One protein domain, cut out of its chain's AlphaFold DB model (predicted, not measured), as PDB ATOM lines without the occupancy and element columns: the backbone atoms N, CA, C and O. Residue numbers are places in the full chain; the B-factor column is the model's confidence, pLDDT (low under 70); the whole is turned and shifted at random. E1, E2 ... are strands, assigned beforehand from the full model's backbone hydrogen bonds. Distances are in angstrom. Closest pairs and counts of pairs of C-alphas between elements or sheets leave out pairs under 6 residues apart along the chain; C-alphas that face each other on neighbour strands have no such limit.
ATOM      1  N   GLU A 198      92.477  10.514  25.019       74.56
ATOM      2  CA  GLU A 198      91.072  10.165  24.810       74.56
ATOM      3  C   GLU A 198      90.741   8.835  25.496       74.56
ATOM      4  O   GLU A 198      91.363   7.804  25.225       74.56
ATOM      5  N   TYR A 199      89.706   8.839  26.335       73.12
ATOM      6  CA  TYR A 199      89.106   7.620  26.869       73.12
ATOM      7  C   TYR A 199      87.750   7.406  26.210       73.12
ATOM      8  O   TYR A 199      86.872   8.255  26.346       73.12
ATOM      9  N   SER A 200      87.573   6.286  25.502       71.00
ATOM     10  CA  SER A 200      86.254   5.883  25.002       71.00
ATOM     11  C   SER A 200      85.497   5.128  26.088       71.00
ATOM     12  O   SER A 200      85.964   4.110  26.607       71.00
ATOM     13  N   LEU A 201      84.328   5.650  26.445       71.75
ATOM     14  CA  LEU A 201      83.432   5.070  27.431       71.75
ATOM     15  C   LEU A 201      82.164   4.627  26.705       71.75
ATOM     16  O   LEU A 201      81.455   5.429  26.096       71.75
ATOM     17  N   THR A 202      81.874   3.329  26.775       67.12
ATOM     18  CA  THR A 202      80.637   2.776  26.222       67.12
ATOM     19  C   THR A 202      79.458   3.213  27.092       67.12
ATOM     20  O   THR A 202      79.419   2.946  28.297       67.12
ATOM     21  N   SER A 203      78.479   3.876  26.465       56.69
ATOM     22  CA  SER A 203      77.286   4.471  27.099       56.69
ATOM     23  C   SER A 203      76.526   3.519  28.044       56.69
ATOM     24  O   SER A 203      75.916   3.936  29.024       56.69
ATOM     25  N   ASN A 204      76.641   2.205  27.833       54.62
ATOM     26  CA  ASN A 204      75.895   1.191  28.575       54.62
ATOM     27  C   ASN A 204      76.355   0.966  30.039       54.62
ATOM     28  O   ASN A 204      75.687   0.245  30.776       54.62
ATOM     29  N   GLN A 205      77.489   1.524  30.488       53.34
ATOM     30  CA  GLN A 205      78.044   1.207  31.821       53.34
ATOM     31  C   GLN A 205      77.995   2.340  32.855       53.34
ATOM     32  O   GLN A 205      78.225   2.085  34.036       53.34
ATOM     33  N   THR A 206      77.670   3.574  32.469       58.16
ATOM     34  CA  THR A 206      77.693   4.733  33.377       58.16
ATOM     35  C   THR A 206      76.574   5.708  33.017       58.16
ATOM     36  O   THR A 206      76.414   6.082  31.863       58.16
ATOM     37  N   SER A 207      75.753   6.108  33.991       74.06
ATOM     38  CA  SER A 207      74.716   7.122  33.781       74.06
ATOM     39  C   SER A 207      75.375   8.497  33.658       74.06
ATOM     40  O   SER A 207      75.795   9.091  34.649       74.06
ATOM     41  N   TRP A 208      75.495   8.996  32.433       80.75
ATOM     42  CA  TRP A 208      76.004  10.338  32.158       80.75
ATOM     43  C   TRP A 208      74.857  11.339  32.075       80.75
ATOM     44  O   TRP A 208      73.843  11.100  31.411       80.75
ATOM     45  N   LEU A 209      75.031  12.471  32.748       85.62
ATOM     46  CA  LEU A 209      74.096  13.586  32.759       85.62
ATOM     47  C   LEU A 209      74.734  14.752  32.006       85.62
ATOM     48  O   LEU A 209      75.883  15.093  32.270       85.62
ATOM     49  N   ILE A 210      74.001  15.378  31.086       85.19
ATOM     50  CA  ILE A 210      74.438  16.643  30.481       85.19
ATOM     51  C   ILE A 210      73.801  17.772  31.285       85.19
ATOM     52  O   ILE A 210      72.577  17.853  31.433       85.19
ATOM     53  N   CYS A 211      74.640  18.630  31.847       86.19
ATOM     54  CA  CYS A 211      74.215  19.775  32.634       86.19
ATOM     55  C   CYS A 211      73.842  20.955  31.728       86.19
ATOM     56  O   CYS A 211      74.283  21.051  30.584       86.19
ATOM     57  N   ARG A 212      73.004  21.882  32.217       81.69
ATOM     58  CA  ARG A 212      72.568  23.059  31.430       81.69
ATOM     59  C   ARG A 212      73.713  23.947  30.945       81.69
ATOM     60  O   ARG A 212      73.559  24.620  29.933       81.69
ATOM     61  N   ASN A 213      74.823  23.956  31.674       84.12
ATOM     62  CA  ASN A 213      76.053  24.661  31.317       84.12
ATOM     63  C   ASN A 213      76.833  23.963  30.181       84.12
ATOM     64  O   ASN A 213      77.897  24.435  29.801       84.12
ATOM     65  N   GLY A 214      76.311  22.855  29.642       82.69
ATOM     66  CA  GLY A 214      76.947  22.077  28.590       82.69
ATOM     67  C   GLY A 214      78.029  21.129  29.096       82.69
ATOM     68  O   GLY A 214      78.625  20.462  28.269       82.69
ATOM     69  N   LYS A 215      78.277  21.036  30.410       87.00
ATOM     70  CA  LYS A 215      79.250  20.093  30.976       87.00
ATOM     71  C   LYS A 215      78.667  18.691  31.066       87.00
ATOM     72  O   LYS A 215      77.475  18.511  31.341       87.00
ATOM     73  N   LEU A 216      79.528  17.695  30.908       85.81
ATOM     74  CA  LEU A 216      79.168  16.302  31.122       85.81
ATOM     75  C   LEU A 216      79.468  15.908  32.569       85.81
ATOM     76  O   LEU A 216      80.600  16.035  33.025       85.81
ATOM     77  N   GLN A 217      78.469  15.401  33.283       83.56
ATOM     78  CA  GLN A 217      78.611  14.908  34.647       83.56
ATOM     79  C   GLN A 217      78.482  13.385  34.686       83.56
ATOM     80  O   GLN A 217      77.498  12.806  34.212       83.56
ATOM     81  N   ARG A 218      79.455  12.725  35.311       80.69
ATOM     82  CA  ARG A 218      79.383  11.293  35.608       80.69
ATOM     83  C   ARG A 218      78.558  11.091  36.881       80.69
ATOM     84  O   ARG A 218      78.941  11.555  37.953       80.69
ATOM     85  N   ALA A 219      77.417  10.402  36.802       71.62
ATOM     86  CA  ALA A 219      76.514  10.289  37.956       71.62
ATOM     87  C   ALA A 219      77.101   9.496  39.138       71.62
ATOM     88  O   ALA A 219      76.629   9.654  40.262       71.62
ATOM     89  N   SER A 220      78.109   8.646  38.906       67.44
ATOM     90  CA  SER A 220      78.700   7.799  39.951       67.44
ATOM     91  C   SER A 220      79.532   8.577  40.971       67.44
ATOM     92  O   SER A 220      79.524   8.240  42.153       67.44
ATOM     93  N   ASP A 221      80.264   9.597  40.525       69.44
ATOM     94  CA  ASP A 221      81.233  10.342  41.340       69.44
ATOM     95  C   ASP A 221      81.048  11.865  41.269       69.44
ATOM     96  O   ASP A 221      81.769  12.599  41.942       69.44
ATOM     97  N   GLN A 222      80.059  12.340  40.501       75.38
ATOM     98  CA  GLN A 222      79.796  13.758  40.250       75.38
ATOM     99  C   GLN A 222      80.988  14.494  39.622       75.38
ATOM    100  O   GLN A 222      81.090  15.712  39.754       75.38
ATOM    101  N   THR A 223      81.884  13.784  38.926       75.12
ATOM    102  CA  THR A 223      82.957  14.427  38.160       75.12
ATOM    103  C   THR A 223      82.383  15.137  36.942       75.12
ATOM    104  O   THR A 223      81.541  14.587  36.226       75.12
ATOM    105  N   TYR A 224      82.827  16.375  36.738       80.12
ATOM    106  CA  TYR A 224      82.428  17.224  35.622       80.12
ATOM    107  C   TYR A 224      83.542  17.257  34.584       80.12
ATOM    108  O   TYR A 224      84.714  17.394  34.935       80.12
ATOM    109  N   TYR A 225      83.155  17.171  33.319       83.81
ATOM    110  CA  TYR A 225      84.054  17.260  32.182       83.81
ATOM    111  C   TYR A 225      83.613  18.401  31.282       83.81
ATOM    112  O   TYR A 225      82.456  18.460  30.855       83.81
ATOM    113  N   ASP A 226      84.560  19.299  31.032       85.06
ATOM    114  CA  ASP A 226      84.361  20.467  30.181       85.06
ATOM    115  C   ASP A 226      84.471  20.091  28.697       85.06
ATOM    116  O   ASP A 226      83.671  20.558  27.893       85.06
ATOM    117  N   ASP A 227      85.370  19.156  28.361       86.12
ATOM    118  CA  ASP A 227      85.600  18.683  26.994       86.12
ATOM    119  C   ASP A 227      85.227  17.201  26.836       86.12
ATOM    120  O   ASP A 227      85.891  16.292  27.352       86.12
ATOM    121  N   TYR A 228      84.161  16.947  26.077       85.88
ATOM    122  CA  TYR A 228      83.726  15.605  25.697       85.88
ATOM    123  C   TYR A 228      83.208  15.577  24.257       85.88
ATOM    124  O   TYR A 228      82.744  16.579  23.715       85.88
ATOM    125  N   LEU A 229      83.271  14.403  23.637       87.38
ATOM    126  CA  LEU A 229      82.846  14.168  22.267       87.38
ATOM    127  C   LEU A 229      81.926  12.950  22.224       87.38
ATOM    128  O   LEU A 229      82.289  11.857  22.650       87.38
ATOM    129  N   LEU A 230      80.713  13.155  21.720       85.75
ATOM    130  CA  LEU A 230      79.726  12.103  21.494       85.75
ATOM    131  C   LEU A 230      79.907  11.571  20.071       85.75
ATOM    132  O   LEU A 230      79.677  12.301  19.107       85.75
ATOM    133  N   HIS A 231      80.315  10.312  19.926       86.06
ATOM    134  CA  HIS A 231      80.451   9.677  18.617       86.06
ATOM    135  C   HIS A 231      79.924   8.245  18.657       86.06
ATOM    136  O   HIS A 231      80.487   7.409  19.353       86.06
ATOM    137  N   ASN A 232      78.871   7.956  17.885       81.50
ATOM    138  CA  ASN A 232      78.306   6.609  17.709       81.50
ATOM    139  C   ASN A 232      78.088   5.847  19.035       81.50
ATOM    140  O   ASN A 232      78.626   4.760  19.215       81.50
ATOM    141  N   ASP A 233      77.334   6.439  19.968       79.81
ATOM    142  CA  ASP A 233      77.042   5.895  21.312       79.81
ATOM    143  C   ASP A 233      78.245   5.736  22.261       79.81
ATOM    144  O   ASP A 233      78.108   5.226  23.380       79.81
ATOM    145  N   GLU A 234      79.416   6.225  21.866       80.00
ATOM    146  CA  GLU A 234      80.573   6.357  22.738       80.00
ATOM    147  C   GLU A 234      80.736   7.811  23.172       80.00
ATOM    148  O   GLU A 234      80.679   8.748  22.368       80.00
ATOM    149  N   ILE A 235      80.955   7.994  24.470       84.12
ATOM    150  CA  ILE A 235      81.361   9.276  25.028       84.12
ATOM    151  C   ILE A 235      82.876   9.223  25.157       84.12
ATOM    152  O   ILE A 235      83.417   8.410  25.909       84.12
ATOM    153  N   ARG A 236      83.561  10.099  24.429       85.25
ATOM    154  CA  ARG A 236      84.996  10.316  24.579       85.25
ATOM    155  C   ARG A 236      85.224  11.523  25.445       85.25
ATOM    156  O   ARG A 236      84.704  12.593  25.155       85.25
ATOM    157  N   VAL A 237      85.984  11.349  26.508       86.44
ATOM    158  CA  VAL A 237      86.226  12.422  27.464       86.44
ATOM    159  C   VAL A 237      87.702  12.748  27.466       86.44
ATOM    160  O   VAL A 237      88.537  11.839  27.445       86.44
ATOM    161  N   CYS A 238      88.003  14.043  27.481       76.94
ATOM    162  CA  CYS A 238      89.370  14.497  27.566       76.94
ATOM    163  C   CYS A 238      89.820  14.660  29.014       76.94
ATOM    164  O   CYS A 238      89.237  15.438  29.766       76.94
ATOM    165  N   HIS A 239      90.867  13.934  29.409       73.69
ATOM    166  CA  HIS A 239      91.482  14.101  30.719       73.69
ATOM    167  C   HIS A 239      92.878  14.723  30.569       73.69
ATOM    168  O   HIS A 239      93.785  14.106  30.013       73.69
ATOM    169  N   GLU A 240      93.047  15.958  31.058       63.59
ATOM    170  CA  GLU A 240      94.316  16.712  30.996       63.59
ATOM    171  C   GLU A 240      95.452  16.050  31.785       63.59
ATOM    172  O   GLU A 240      96.630  16.282  31.515       63.59
ATOM    173  N   THR A 241      95.122  15.170  32.727       54.69
ATOM    174  CA  THR A 241      96.103  14.355  33.431       54.69
ATOM    175  C   THR A 241      95.963  12.915  32.982       54.69
ATOM    176  O   THR A 241      95.049  12.215  33.407       54.69
ATOM    177  N   ALA A 242      96.901  12.452  32.156       45.19
ATOM    178  CA  ALA A 242      97.125  11.037  31.882       45.19
ATOM    179  C   ALA A 242      97.604  10.320  33.159       45.19
ATOM    180  O   ALA A 242      98.735   9.847  33.245       45.19
ATOM    181  N   VAL A 243      96.767  10.266  34.194       48.12
ATOM    182  CA  VAL A 243      96.902   9.245  35.221       48.12
ATOM    183  C   VAL A 243      96.221   8.026  34.617       48.12
ATOM    184  O   VAL A 243      95.023   8.082  34.343       48.12
TER     185      VAL A 243
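What this domain is: This is residues 198 to 243 of the 447 residues of the protein "G_PROTEIN_RECEP_F2_4 domain-containing protein" of Bugula neritina (UniProt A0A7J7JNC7). Two small antiparallel sheets lie loosely face to face, their strands crossed: the hairpin E2-E3 sits over one face of the three-stranded sheet E1-E5-E4, whose other face is bare. Residues 224 to 225 pair with E3 as a short extra piece beside the hairpin. The printed part has 46 residues with five named strands, E1 to E5 in that order, and no named helix; the class is all strand, though under half of the residues, 22, are in named elements. The whole is compact, with a radius of gyration of the C-alphas of 10.1 A, and rounded, spanning 25 by 23 by 18 A.

Where its parts are: Find C-alpha 198 at (91.072, 10.165, 24.810); from there E1, residues 198 to 202, runs 12.9 A. E2 is residues 208 to 211, 9.6 A, and E3 is residues 216 to 218, 6.7 A. Look next for E4, residues 228 to 231, 9.8 A. E5, residues 234 to 239, runs 15.6 A to C-alpha 239 at (91.482, 14.101, 30.719).

How they stand to each other: Start at E1, an edge strand antiparallel to E5 at 147 degrees, with N 201 and O 235 3.0 A apart. E2 and E3 form a hairpin at 139 degrees, with N 217 and O 209 2.8 A apart. The closest C-alphas of E3 and E4 are those of Leu 216 and Tyr 228, 7.1 A apart. E4, the other edge strand, forms a hairpin with E5 at 156 degrees, with N 229 and O 236 2.8 A apart. E2 and E5 are apart.

The domain as a whole: The two C-alphas farthest apart, Arg 212 and Val 243, are 28.2 A from each other. The printed part has no cut and no long link. Its mean pLDDT is 75.6; residues 202 to 206, 220 to 221 and 240 to 243 are under 70.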